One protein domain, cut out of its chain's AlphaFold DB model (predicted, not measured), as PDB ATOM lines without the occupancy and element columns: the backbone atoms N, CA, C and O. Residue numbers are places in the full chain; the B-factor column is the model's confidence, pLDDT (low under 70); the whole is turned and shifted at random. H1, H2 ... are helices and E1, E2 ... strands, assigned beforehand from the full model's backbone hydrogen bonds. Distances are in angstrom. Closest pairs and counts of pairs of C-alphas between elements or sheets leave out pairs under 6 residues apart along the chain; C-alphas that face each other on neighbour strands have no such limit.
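What this domain is: This is residues 629 to 728 of the 932 residues of the protein "InlB B-repeat-containing protein" of Anaerococcus obesiensis (UniProt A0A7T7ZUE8). There is little regular structure: a small three-stranded sheet set among loops, with short helix H1 off one end and residues 677 to 679 of a long loop over one face. The 100 printed residues hold H1, E1, E2 and E3 in that order, 18 residues, class mixed. The sheet, E2, E1, E3, is mixed. The whole is compact, radius of gyration of the C-alphas 13.8 A, spanning 45 by 32 by 18 A.

How they stand to each other: Start at residues 629 to 630, antiparallel to 669 to 670 of E2, residues 667 to 671. H1, residues 639 to 643, with its O i to N i+4 pair within hydrogen-bond range, is not on the sheet; its closest C-alpha pair with E2 is Val 641 and Tyr 670, 7.7 A. E1, residues 651 to 655, forms a hairpin with E2: see N 653 and O 669, 2.8 A. E3, residues 720 to 722, is parallel to E1 at 16 degrees: see N 654 and O 720, 2.9 A.

Where its parts are: Find C-alpha 639 at (-41.491, 36.892, 39.498), where H1 begins, 6.0 A long. E1 measures 13.0 A, E2 12.7 A and E3 6.6 A, ending at C-alpha 722 (-28.088, 16.963, 39.940).

The domain as a whole: The C-alphas farthest apart, Glu 645 and Asp 689, are 46.1 A apart. The printed part has no cut. E1 to E2 and E2 to E3 are long links. Residue 728 is under 70 in pLDDT.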
ATOM      1  N   TYR A 629     -36.644  28.949  33.336       94.62
ATOM      2  CA  TYR A 629     -36.287  30.264  33.869       94.62
ATOM      3  C   TYR A 629     -35.205  30.086  34.933       94.62
ATOM      4  O   TYR A 629     -35.395  29.373  35.922       94.62
ATOM      5  N   ARG A 630     -34.056  30.737  34.761       94.69
ATOM      6  CA  ARG A 630     -32.977  30.690  35.752       94.69
ATOM      7  C   ARG A 630     -33.274  31.643  36.909       94.69
ATOM      8  O   ARG A 630     -33.626  32.802  36.690       94.69
ATOM      9  N   ALA A 631     -33.069  31.180  38.138       94.00
ATOM     10  CA  ALA A 631     -33.137  32.024  39.323       94.00
ATOM     11  C   ALA A 631     -31.951  33.006  39.411       94.00
ATOM     12  O   ALA A 631     -30.915  32.835  38.752       94.00
ATOM     13  N   LEU A 632     -32.083  34.028  40.263       91.19
ATOM     14  CA  LEU A 632     -30.964  34.902  40.632       91.19
ATOM     15  C   LEU A 632     -30.011  34.178  41.596       91.19
ATOM     16  O   LEU A 632     -28.801  34.155  41.371       91.19
ATOM     17  N   ASP A 633     -30.576  33.533  42.618       86.69
ATOM     18  CA  ASP A 633     -29.901  32.660  43.579       86.69
ATOM     19  C   ASP A 633     -30.804  31.471  43.974       86.69
ATOM     20  O   ASP A 633     -31.969  31.404  43.588       86.69
ATOM     21  N   SER A 634     -30.295  30.531  44.774       83.75
ATOM     22  CA  SER A 634     -31.046  29.335  45.198       83.75
ATOM     23  C   SER A 634     -32.150  29.582  46.240       83.75
ATOM     24  O   SER A 634     -32.725  28.628  46.767       83.75
ATOM     25  N   LYS A 635     -32.460  30.847  46.557       84.25
ATOM     26  CA  LYS A 635     -33.513  31.258  47.504       84.25
ATOM     27  C   LYS A 635     -34.633  32.070  46.843       84.25
ATOM     28  O   LYS A 635     -35.622  32.366  47.510       84.25
ATOM     29  N   SER A 636     -34.485  32.442  45.573       86.44
ATOM     30  CA  SER A 636     -35.388  33.342  44.852       86.44
ATOM     31  C   SER A 636     -36.081  32.637  43.680       86.44
ATOM     32  O   SER A 636     -35.429  32.087  42.797       86.44
ATOM     33  N   LYS A 637     -37.420  32.681  43.640       90.56
ATOM     34  CA  LYS A 637     -38.200  32.298  42.450       90.56
ATOM     35  C   LYS A 637     -38.329  33.524  41.529       90.56
ATOM     36  O   LYS A 637     -38.562  34.613  42.055       90.56
ATOM     37  N   PRO A 638     -38.193  33.397  40.194       93.56
ATOM     38  CA  PRO A 638     -38.486  34.501  39.282       93.56
ATOM     39  C   PRO A 638     -39.946  34.961  39.417       93.56
ATOM     40  O   PRO A 638     -40.850  34.140  39.605       93.56
ATOM     41  N   ASN A 639     -40.180  36.270  39.313       93.25
ATOM     42  CA  ASN A 639     -41.491  36.892  39.498       93.25
ATOM     43  C   ASN A 639     -42.552  36.331  38.541       93.25
ATOM     44  O   ASN A 639     -43.698  36.159  38.953       93.25
ATOM     45  N   ILE A 640     -42.215  36.031  37.283       91.81
ATOM     46  CA  ILE A 640     -43.191  35.480  36.332       91.81
ATOM     47  C   ILE A 640     -43.659  34.082  36.762       91.81
ATOM     48  O   ILE A 640     -44.857  33.815  36.794       91.81
ATOM     49  N   VAL A 641     -42.731  33.235  37.214       92.62
ATOM     50  CA  VAL A 641     -43.002  31.868  37.696       92.62
ATOM     51  C   VAL A 641     -43.645  31.865  39.098       92.62
ATOM     52  O   VAL A 641     -44.110  30.830  39.579       92.62
ATOM     53  N   GLN A 642     -43.674  33.010  39.784       91.38
ATOM     54  CA  GLN A 642     -44.428  33.212  41.024       91.38
ATOM     55  C   GLN A 642     -45.854  33.739  40.778       91.38
ATOM     56  O   GLN A 642     -46.752  33.394  41.541       91.38
ATOM     57  N   ASN A 643     -46.057  34.575  39.753       91.38
ATOM     58  CA  ASN A 643     -47.279  35.373  39.596       91.38
ATOM     59  C   ASN A 643     -48.233  34.900  38.481       91.38
ATOM     60  O   ASN A 643     -49.395  35.299  38.503       91.38
ATOM     61  N   ASP A 644     -47.785  34.089  37.516       92.44
ATOM     62  CA  ASP A 644     -48.660  33.531  36.472       92.44
ATOM     63  C   ASP A 644     -49.146  32.122  36.844       92.44
ATOM     64  O   ASP A 644     -48.345  31.220  37.108       92.44
ATOM     65  N   GLU A 645     -50.465  31.906  36.842       91.56
ATOM     66  CA  GLU A 645     -51.056  30.612  37.194       91.56
ATOM     67  C   GLU A 645     -50.678  29.498  36.199       91.56
ATOM     68  O   GLU A 645     -50.577  28.335  36.592       91.56
ATOM     69  N   PHE A 646     -50.381  29.835  34.938       93.00
ATOM     70  CA  PHE A 646     -49.908  28.875  33.931       93.00
ATOM     71  C   PHE A 646     -48.519  28.296  34.272       93.00
ATOM     72  O   PHE A 646     -48.158  27.222  33.797       93.00
ATOM     73  N   LEU A 647     -47.757  28.980  35.136       94.12
ATOM     74  CA  LEU A 647     -46.413  28.591  35.574       94.12
ATOM     75  C   LEU A 647     -46.361  28.052  37.014       94.12
ATOM     76  O   LEU A 647     -45.274  27.750  37.514       94.12
ATOM     77  N   LYS A 648     -47.503  27.917  37.705       91.00
ATOM     78  CA  LYS A 648     -47.537  27.530  39.131       91.00
ATOM     79  C   LYS A 648     -46.851  26.188  39.411       91.00
ATOM     80  O   LYS A 648     -46.165  26.066  40.425       91.00
ATOM     81  N   ASP A 649     -46.978  25.241  38.480       92.75
ATOM     82  CA  ASP A 649     -46.456  23.875  38.587       92.75
ATOM     83  C   ASP A 649     -44.934  23.780  38.331       92.75
ATOM     84  O   ASP A 649     -44.361  22.707  38.487       92.75
ATOM     85  N   PHE A 650     -44.253  24.869  37.937       95.19
ATOM     86  CA  PHE A 650     -42.816  24.841  37.621       95.19
ATOM     87  C   PHE A 650     -41.969  24.443  38.830       95.19
ATOM     88  O   PHE A 650     -41.963  25.133  39.861       95.19
ATOM     89  N   VAL A 651     -41.196  23.370  38.665       94.88
ATOM     90  CA  VAL A 651     -40.392  22.764  39.731       94.88
ATOM     91  C   VAL A 651     -38.965  23.293  39.735       94.88
ATOM     92  O   VAL A 651     -38.487  23.869  38.758       94.88
ATOM     93  N   LYS A 652     -38.283  23.092  40.860       95.00
ATOM     94  CA  LYS A 652     -36.923  23.566  41.109       95.00
ATOM     95  C   LYS A 652     -35.890  22.484  40.777       95.00
ATOM     96  O   LYS A 652     -35.932  21.397  41.344       95.00
ATOM     97  N   VAL A 653     -34.932  22.795  39.910       95.69
ATOM     98  CA  VAL A 653     -33.753  21.964  39.638       95.69
ATOM     99  C   VAL A 653     -32.521  22.692  40.159       95.69
ATOM    100  O   VAL A 653     -32.167  23.758  39.652       95.69
ATOM    101  N   ASP A 654     -31.870  22.121  41.170       95.06
ATOM    102  CA  ASP A 654     -30.568  22.583  41.649       95.06
ATOM    103  C   ASP A 654     -29.458  21.772  40.974       95.06
ATOM    104  O   ASP A 654     -29.307  20.565  41.191       95.06
ATOM    105  N   VAL A 655     -28.632  22.451  40.182       95.38
ATOM    106  CA  VAL A 655     -27.387  21.874  39.672       95.38
ATOM    107  C   VAL A 655     -26.335  21.987  40.766       95.38
ATOM    108  O   VAL A 655     -25.987  23.096  41.184       95.38
ATOM    109  N   VAL A 656     -25.831  20.844  41.238       94.81
ATOM    110  CA  VAL A 656     -24.870  20.771  42.345       94.81
ATOM    111  C   VAL A 656     -23.597  20.048  41.886       94.81
ATOM    112  O   VAL A 656     -23.439  18.848  42.125       94.81
ATOM    113  N   PRO A 657     -22.619  20.782  41.312       92.12
ATOM    114  CA  PRO A 657     -21.268  20.274  41.024       92.12
ATOM    115  C   PRO A 657     -20.543  19.682  42.247       92.12
ATOM    116  O   PRO A 657     -19.572  18.936  42.118       92.12
ATOM    117  N   THR A 658     -21.051  19.970  43.453       91.19
ATOM    118  CA  THR A 658     -20.480  19.653  44.771       91.19
ATOM    119  C   THR A 658     -19.176  20.406  45.054       91.19
ATOM    120  O   THR A 658     -18.679  21.174  44.238       91.19
ATOM    121  N   LYS A 659     -18.580  20.171  46.230       87.75
ATOM    122  CA  LYS A 659     -17.231  20.661  46.566       87.75
ATOM    123  C   LYS A 659     -16.100  19.903  45.844       87.75
ATOM    124  O   LYS A 659     -14.939  20.153  46.137       87.75
ATOM    125  N   LYS A 660     -16.430  18.962  44.947       87.62
ATOM    126  CA  LYS A 660     -15.491  18.268  44.049       87.62
ATOM    127  C   LYS A 660     -15.390  18.935  42.665       87.62
ATOM    128  O   LYS A 660     -14.978  18.275  41.718       87.62
ATOM    129  N   ALA A 661     -15.779  20.200  42.528       88.81
ATOM    130  CA  ALA A 661     -15.727  20.945  41.273       88.81
ATOM    131  C   ALA A 661     -15.213  22.374  41.493       88.81
ATOM    132  O   ALA A 661     -15.482  22.970  42.540       88.81
ATOM    133  N   LYS A 662     -14.511  22.916  40.487       89.00
ATOM    134  CA  LYS A 662     -13.906  24.263  40.526       89.00
ATOM    135  C   LYS A 662     -14.947  25.366  40.727       89.00
ATOM    136  O   LYS A 662     -14.817  26.200  41.622       89.00
ATOM    137  N   ASP A 663     -16.000  25.346  39.911       88.56
ATOM    138  CA  ASP A 663     -17.219  26.108  40.173       88.56
ATOM    139  C   ASP A 663     -18.142  25.254  41.048       88.56
ATOM    140  O   ASP A 663     -18.715  24.264  40.598       88.56
ATOM    141  N   SER A 664     -18.258  25.639  42.317       88.75
ATOM    142  CA  SER A 664     -19.160  25.013  43.290       88.75
ATOM    143  C   SER A 664     -20.405  25.864  43.578       88.75
ATOM    144  O   SER A 664     -21.144  25.574  44.525       88.75
ATOM    145  N   GLN A 665     -20.671  26.905  42.773       90.31
ATOM    146  CA  GLN A 665     -21.911  27.668  42.871       90.31
ATOM    147  C   GLN A 665     -23.095  26.783  42.464       90.31
ATOM    148  O   GLN A 665     -23.189  26.324  41.328       90.31
ATOM    149  N   ILE A 666     -24.040  26.592  43.390       91.94
ATOM    150  CA  ILE A 666     -25.334  25.980  43.075       91.94
ATOM    151  C   ILE A 666     -26.098  26.930  42.153       91.94
ATOM    152  O   ILE A 666     -26.253  28.118  42.462       91.94
ATOM    153  N   LYS A 667     -26.576  26.401  41.027       94.69
ATOM    154  CA  LYS A 667     -27.350  27.149  40.034       94.69
ATOM    155  C   LYS A 667     -28.740  26.537  39.960       94.69
ATOM    156  O   LYS A 667     -28.887  25.336  39.750       94.69
ATOM    157  N   THR A 668     -29.736  27.382  40.186       95.31
ATOM    158  CA  THR A 668     -31.126  26.976  40.375       95.31
ATOM    159  C   THR A 668     -31.952  27.380  39.164       95.31
ATOM    160  O   THR A 668     -31.968  28.548  38.763       95.31
ATOM    161  N   TYR A 669     -32.652  26.405  38.597       95.81
ATOM    162  CA  TYR A 669     -33.526  26.560  37.442       95.81
ATOM    163  C   TYR A 669     -34.961  26.211  37.838       95.81
ATOM    164  O   TYR A 669     -35.194  25.216  38.519       95.81
ATOM    165  N   TYR A 670     -35.922  27.027  37.412       95.50
ATOM    166  CA  TYR A 670     -37.341  26.697  37.477       95.50
ATOM    167  C   TYR A 670     -37.792  26.222  36.103       95.50
ATOM    168  O   TYR A 670     -37.661  26.959  35.123       95.50
ATOM    169  N   VAL A 671     -38.288  24.990  36.030       95.50
ATOM    170  CA  VAL A 671     -38.528  24.285  34.764       95.50
ATOM    171  C   VAL A 671     -39.954  23.753  34.672       95.50
ATOM    172  O   VAL A 671     -40.573  23.409  35.680       95.50
ATOM    173  N   ASN A 672     -40.465  23.678  33.446       95.38
ATOM    174  CA  ASN A 672     -41.754  23.084  33.124       95.38
ATOM    175  C   ASN A 672     -41.704  21.567  33.393       95.38
ATOM    176  O   ASN A 672     -40.979  20.866  32.686       95.38
ATOM    177  N   PRO A 673     -42.495  21.016  34.338       94.50
ATOM    178  CA  PRO A 673     -42.476  19.588  34.664       94.50
ATOM    179  C   PRO A 673     -43.087  18.687  33.587       94.50
ATOM    180  O   PRO A 673     -43.242  17.489  33.805       94.50
ATOM    181  N   LYS A 674     -43.466  19.251  32.436       92.69
ATOM    182  CA  LYS A 674     -43.964  18.523  31.265       92.69
ATOM    183  C   LYS A 674     -42.966  18.544  30.100       92.69
ATOM    184  O   LYS A 674     -43.215  17.876  29.103       92.69
ATOM    185  N   ALA A 675     -41.871  19.308  30.200       95.06
ATOM    186  CA  ALA A 675     -40.951  19.579  29.094       95.06
ATOM    187  C   ALA A 675     -39.595  18.890  29.252       95.06
ATOM    188  O   ALA A 675     -38.987  18.938  30.318       95.06
ATOM    189  N   GLN A 676     -39.080  18.334  28.155       93.38
ATOM    190  CA  GLN A 676     -37.683  17.946  28.009       93.38
ATOM    191  C   GLN A 676     -36.817  19.205  27.847       93.38
ATOM    192  O   GLN A 676     -36.541  19.668  26.732       93.38
ATOM    193  N   VAL A 677     -36.395  19.785  28.970       93.75
ATOM    194  CA  VAL A 677     -35.506  20.954  28.991       93.75
ATOM    195  C   VAL A 677     -34.047  20.530  28.974       93.75
ATOM    196  O   VAL A 677     -33.663  19.548  29.608       93.75
ATOM    197  N   LYS A 678     -33.215  21.311  28.285       92.56
ATOM    198  CA  LYS A 678     -31.765  21.245  28.447       92.56
ATOM    199  C   LYS A 678     -31.392  22.102  29.648       92.56
ATOM    200  O   LYS A 678     -31.694  23.295  29.659       92.56
ATOM    201  N   ILE A 679     -30.725  21.525  30.642       93.94
ATOM    202  CA  ILE A 679     -30.107  22.317  31.708       93.94
ATOM    203  C   ILE A 679     -28.861  22.986  31.103       93.94
ATOM    204  O   ILE A 679     -27.973  22.273  30.639       93.94
ATOM    205  N   PRO A 680     -28.767  24.330  31.039       92.12
ATOM    206  CA  PRO A 680     -27.744  25.018  30.248       92.12
ATOM    207  C   PRO A 680     -26.412  25.155  31.008       92.12
ATOM    208  O   PRO A 680     -25.799  26.222  31.039       92.12
ATOM    209  N   GLU A 681     -25.975  24.065  31.635       91.56
ATOM    210  CA  GLU A 681     -24.703  23.933  32.343       91.56
ATOM    211  C   GLU A 681     -23.808  22.921  31.621       91.56
ATOM    212  O   GLU A 681     -24.288  21.991  30.975       91.56
ATOM    213  N   ASN A 682     -22.494  23.099  31.737       89.56
ATOM    214  CA  ASN A 682     -21.523  22.132  31.229       89.56
ATOM    215  C   ASN A 682     -21.164  21.115  32.321       89.56
ATOM    216  O   ASN A 682     -21.357  21.377  33.512       89.56
ATOM    217  N   ASP A 683     -20.585  19.981  31.923       90.88
ATOM    218  CA  ASP A 683     -20.014  19.038  32.882       90.88
ATOM    219  C   ASP A 683     -18.918  19.715  33.726       90.88
ATOM    220  O   ASP A 683     -18.186  20.580  33.230       90.88
ATOM    221  N   PRO A 684     -18.818  19.384  35.023       89.62
ATOM    222  CA  PRO A 684     -18.048  20.175  35.957       89.62
ATOM    223  C   PRO A 684     -16.582  19.756  35.884       89.62
ATOM    224  O   PRO A 684     -16.256  18.577  36.030       89.62
ATOM    225  N   GLU A 685     -15.673  20.719  35.720       88.44
ATOM    226  CA  GLU A 685     -14.250  20.427  35.870       88.44
ATOM    227  C   GLU A 685     -13.967  19.956  37.302       88.44
ATOM    228  O   GLU A 685     -14.109  20.721  38.265       88.44
ATOM    229  N   GLY A 686     -13.565  18.687  37.412       83.31
ATOM    230  CA  GLY A 686     -13.236  18.031  38.668       83.31
ATOM    231  C   GLY A 686     -12.161  18.788  39.445       83.31
ATOM    232  O   GLY A 686     -11.109  19.158  38.918       83.31
ATOM    233  N   GLU A 687     -12.441  19.014  40.721       79.38
ATOM    234  CA  GLU A 687     -11.497  19.560  41.685       79.38
ATOM    235  C   GLU A 687     -10.591  18.408  42.151       79.38
ATOM    236  O   GLU A 687     -10.968  17.603  43.013       79.38
ATOM    237  N   ASN A 688      -9.383  18.344  41.581       78.56
ATOM    238  CA  ASN A 688      -8.407  17.247  41.709       78.56
ATOM    239  C   ASN A 688      -8.854  15.952  40.988       78.56
ATOM    240  O   ASN A 688      -9.538  16.006  39.971       78.56
ATOM    241  N   ASP A 689      -8.442  14.785  41.494       77.12
ATOM    242  CA  ASP A 689      -8.415  13.487  40.791       77.12
ATOM    243  C   ASP A 689      -9.786  12.867  40.441       77.12
ATOM    244  O   ASP A 689      -9.859  11.746  39.932       77.12
ATOM    245  N   TRP A 690     -10.891  13.555  40.732       80.12
ATOM    246  CA  TRP A 690     -12.236  13.067  40.437       80.12
ATOM    247  C   TRP A 690     -12.569  13.258  38.960       80.12
ATOM    248  O   TRP A 690     -13.262  14.204  38.584       80.12
ATOM    249  N   THR A 691     -12.122  12.310  38.132       82.50
ATOM    250  CA  THR A 691     -12.685  12.110  36.794       82.50
ATOM    251  C   THR A 691     -14.198  11.990  36.923       82.50
ATOM    252  O   THR A 691     -14.716  11.080  37.573       82.50
ATOM    253  N   PHE A 692     -14.903  12.928  36.303       88.44
ATOM    254  CA  PHE A 692     -16.344  12.880  36.144       88.44
ATOM    255  C   PHE A 692     -16.712  11.623  35.342       88.44
ATOM    256  O   PHE A 692     -16.468  11.551  34.141       88.44
ATOM    257  N   GLU A 693     -17.253  10.601  36.012       87.06
ATOM    258  CA  GLU A 693     -17.739   9.403  35.317       87.06
ATOM    259  C   GLU A 693     -19.100   9.658  34.642       87.06
ATOM    260  O   GLU A 693     -19.376   9.054  33.609       87.06
ATOM    261  N   LYS A 694     -19.960  10.487  35.263       87.31
ATOM    262  CA  LYS A 694     -21.283  10.966  34.797       87.31
ATOM    263  C   LYS A 694     -21.944  11.879  35.825       87.31
ATOM    264  O   LYS A 694     -21.507  11.886  36.969       87.31
ATOM    265  N   TRP A 695     -23.045  12.561  35.495       94.19
ATOM    266  CA  TRP A 695     -23.964  13.081  36.518       94.19
ATOM    267  C   TRP A 695     -24.913  11.988  37.004       94.19
ATOM    268  O   TRP A 695     -24.944  10.888  36.466       94.19
ATOM    269  N   THR A 696     -25.713  12.318  38.014       90.56
ATOM    270  CA  THR A 696     -26.983  11.681  38.365       90.56
ATOM    271  C   THR A 696     -27.987  12.689  38.889       90.56
ATOM    272  O   THR A 696     -27.640  13.822  39.195       90.56
ATOM    273  N   ALA A 697     -29.234  12.263  38.997       92.19
ATOM    274  CA  ALA A 697     -30.278  12.941  39.733       92.19
ATOM    275  C   ALA A 697     -30.613  12.149  41.002       92.19
ATOM    276  O   ALA A 697     -30.319  10.956  41.113       92.19
ATOM    277  N   ASP A 698     -31.230  12.808  41.972       90.12
ATOM    278  CA  ASP A 698     -32.072  12.160  42.985       90.12
ATOM    279  C   ASP A 698     -33.523  11.946  42.496       90.12
ATOM    280  O   ASP A 698     -34.301  11.237  43.135       90.12
ATOM    281  N   LEU A 699     -33.887  12.506  41.336       87.69
ATOM    282  CA  LEU A 699     -35.175  12.293  40.683       87.69
ATOM    283  C   LEU A 699     -35.291  10.878  40.106       87.69
ATOM    284  O   LEU A 699     -34.776  10.577  39.032       87.69
ATOM    285  N   ASP A 700     -36.046  10.029  40.802       81.75
ATOM    286  CA  ASP A 700     -36.329   8.644  40.406       81.75
ATOM    287  C   ASP A 700     -36.989   8.451  39.031       81.75
ATOM    288  O   ASP A 700     -36.937   7.340  38.510       81.75
ATOM    289  N   THR A 701     -37.591   9.490  38.440       79.44
ATOM    290  CA  THR A 701     -38.286   9.387  37.144       79.44
ATOM    291  C   THR A 701     -37.402   9.689  35.931       79.44
ATOM    292  O   THR A 701     -37.809   9.420  34.802       79.44
ATOM    293  N   LEU A 702     -36.155  10.135  36.130       85.12
ATOM    294  CA  LEU A 702     -35.193  10.264  35.031       85.12
ATOM    295  C   LEU A 702     -34.612   8.888  34.661       85.12
ATOM    296  O   LEU A 702     -34.062   8.176  35.498       85.12
ATOM    297  N   ALA A 703     -34.698   8.501  33.387       77.75
ATOM    298  CA  ALA A 703     -34.209   7.196  32.920       77.75
ATOM    299  C   ALA A 703     -32.682   7.053  33.087       77.75
ATOM    300  O   ALA A 703     -32.168   6.016  33.524       77.75
ATOM    301  N   ASP A 704     -31.967   8.140  32.805       85.69
ATOM    302  CA  ASP A 704     -30.562   8.350  33.115       85.69
ATOM    303  C   ASP A 704     -30.385   9.138  34.426       85.69
ATOM    304  O   ASP A 704     -29.327   9.722  34.626       85.69
ATOM    305  N   LYS A 705     -31.325   9.076  35.395       84.81
ATOM    306  CA  LYS A 705     -31.093   9.571  36.779       84.81
ATOM    307  C   LYS A 705     -29.813   9.038  37.376       84.81
ATOM    308  O   LYS A 705     -29.354   9.536  38.385       84.81
ATOM    309  N   ASP A 706     -29.340   7.956  36.793       86.19
ATOM    310  CA  ASP A 706     -28.286   7.081  37.197       86.19
ATOM    311  C   ASP A 706     -27.148   7.105  36.118       86.19
ATOM    312  O   ASP A 706     -26.136   6.440  36.200       86.19
ATOM    313  N   ASN A 707     -27.221   7.912  35.063       89.81
ATOM    314  CA  ASN A 707     -26.073   8.187  34.181       89.81
ATOM    315  C   ASN A 707     -26.261   9.531  33.477       89.81
ATOM    316  O   ASN A 707     -26.202   9.607  32.254       89.81
ATOM    317  N   PHE A 708     -26.590  10.565  34.246       91.62
ATOM    318  CA  PHE A 708     -27.203  11.774  33.718       91.62
ATOM    319  C   PHE A 708     -26.227  12.528  32.808       91.62
ATOM    320  O   PHE A 708     -25.031  12.631  33.101       91.62
ATOM    321  N   GLN A 709     -26.743  13.029  31.688       89.00
ATOM    322  CA  GLN A 709     -25.963  13.689  30.641       89.00
ATOM    323  C   GLN A 709     -26.431  15.146  30.485       89.00
ATOM    324  O   GLN A 709     -27.464  15.374  29.868       89.00
ATOM    325  N   MET A 710     -25.693  16.147  30.981       89.62
ATOM    326  CA  MET A 710     -26.101  17.567  30.849       89.62
ATOM    327  C   MET A 710     -26.412  18.042  29.412       89.62
ATOM    328  O   MET A 710     -27.282  18.899  29.259       89.62
ATOM    329  N   PRO A 711     -25.774  17.516  28.342       89.12
ATOM    330  CA  PRO A 711     -26.148  17.873  26.972       89.12
ATOM    331  C   PRO A 711     -27.538  17.388  26.533       89.12
ATOM    332  O   PRO A 711     -28.094  17.969  25.598       89.12
ATOM    333  N   ASN A 712     -28.076  16.341  27.172       89.50
ATOM    334  CA  ASN A 712     -29.397  15.790  26.872       89.50
ATOM    335  C   ASN A 712     -30.515  16.703  27.410       89.50
ATOM    336  O   ASN A 712     -30.282  17.699  28.097       89.50
ATOM    337  N   ARG A 713     -31.755  16.360  27.055       91.56
ATOM    338  CA  ARG A 713     -32.963  17.063  27.484       91.56
ATOM    339  C   ARG A 713     -33.824  16.149  28.348       91.56
ATOM    340  O   ARG A 713     -33.975  14.968  28.043       91.56
ATOM    341  N   HIS A 714     -34.384  16.698  29.423       92.94
ATOM    342  CA  HIS A 714     -34.976  15.918  30.513       92.94
ATOM    343  C   HIS A 714     -36.228  16.576  31.084       92.94
ATOM    344  O   HIS A 714     -36.292  17.799  31.184       92.94
ATOM    345  N   ILE A 715     -37.204  15.757  31.484       92.50
ATOM    346  CA  ILE A 715     -38.401  16.204  32.209       92.50
ATOM    347  C   ILE A 715     -38.136  16.098  33.708       92.50
ATOM    348  O   ILE A 715     -37.802  15.027  34.211       92.50
ATOM    349  N   PHE A 716     -38.328  17.198  34.432       94.31
ATOM    350  CA  PHE A 716     -38.180  17.244  35.884       94.31
ATOM    351  C   PHE A 716     -39.560  17.403  36.525       94.31
ATOM    352  O   PHE A 716     -40.118  18.490  36.516       94.31
ATOM    353  N   GLU A 717     -40.138  16.331  37.062       88.81
ATOM    354  CA  GLU A 717     -41.537  16.335  37.541       88.81
ATOM    355  C   GLU A 717     -41.710  16.856  38.980       88.81
ATOM    356  O   GLU A 717     -42.818  17.167  39.415       88.81
ATOM    357  N   LYS A 718     -40.615  16.923  39.744       91.81
ATOM    358  CA  LYS A 718     -40.545  17.388  41.139       91.81
ATOM    359  C   LYS A 718     -39.202  18.080  41.388       91.81
ATOM    360  O   LYS A 718     -38.325  18.066  40.523       91.81
ATOM    361  N   GLU A 719     -39.028  18.672  42.570       93.31
ATOM    362  CA  GLU A 719     -37.731  19.236  42.960       93.31
ATOM    363  C   GLU A 719     -36.615  18.182  42.831       93.31
ATOM    364  O   GLU A 719     -36.789  17.038  43.256       93.31
ATOM    365  N   THR A 720     -35.518  18.566  42.171       94.69
ATOM    366  CA  THR A 720     -34.449  17.660  41.717       94.69
ATOM    367  C   THR A 720     -33.070  18.261  41.972       94.69
ATOM    368  O   THR A 720     -32.849  19.447  41.720       94.69
ATOM    369  N   VAL A 721     -32.122  17.428  42.395       94.44
ATOM    370  CA  VAL A 721     -30.718  17.781  42.628       94.44
ATOM    371  C   VAL A 721     -29.802  16.945  41.727       94.44
ATOM    372  O   VAL A 721     -29.751  15.717  41.830       94.44
ATOM    373  N   LEU A 722     -29.041  17.613  40.853       95.69
ATOM    374  CA  LEU A 722     -28.088  16.963  39.940       95.69
ATOM    375  C   LEU A 722     -26.677  16.856  40.580       95.69
ATOM    376  O   LEU A 722     -26.136  17.851  41.056       95.69
ATOM    377  N   THR A 723     -26.110  15.635  40.658       93.50
ATOM    378  CA  THR A 723     -24.890  15.145  41.392       93.50
ATOM    379  C   THR A 723     -24.502  13.716  40.866       93.50
ATOM    380  O   THR A 723     -25.453  13.028  40.621       93.50
ATOM    381  N   ALA A 724     -23.281  13.136  40.734       92.94
ATOM    382  CA  ALA A 724     -22.849  11.892  39.913       92.94
ATOM    383  C   ALA A 724     -22.971  10.273  40.342       92.94
ATOM    384  O   ALA A 724     -22.272  10.045  41.332       92.94
ATOM    385  N   ARG A 725     -23.697   9.183  39.676       88.88
ATOM    386  CA  ARG A 725     -24.174   7.593  39.888       88.88
ATOM    387  C   ARG A 725     -24.627   6.412  38.690       88.88
ATOM    388  O   ARG A 725     -23.763   6.383  37.828       88.88
ATOM    389  N   TYR A 726     -25.665   5.375  38.566       79.06
ATOM    390  CA  TYR A 726     -25.905   4.048  37.559       79.06
ATOM    391  C   TYR A 726     -27.331   3.122  37.056       79.06
ATOM    392  O   TYR A 726     -27.955   2.639  37.995       79.06
ATOM    393  N   SER A 727     -27.903   2.705  35.759       70.88
ATOM    394  CA  SER A 727     -29.330   1.946  35.295       70.88
ATOM    395  C   SER A 727     -29.785   1.033  33.871       70.88
ATOM    396  O   SER A 727     -28.885   1.029  33.032       70.88
ATOM    397  N   LYS A 728     -31.014   0.257  33.513       11.34
ATOM    398  CA  LYS A 728     -31.575  -0.701  32.224       11.34
ATOM    399  C   LYS A 728     -33.179  -1.297  31.806       11.34
ATOM    400  O   LYS A 728     -34.027  -0.987  32.630       11.34
TER     401      LYS A 728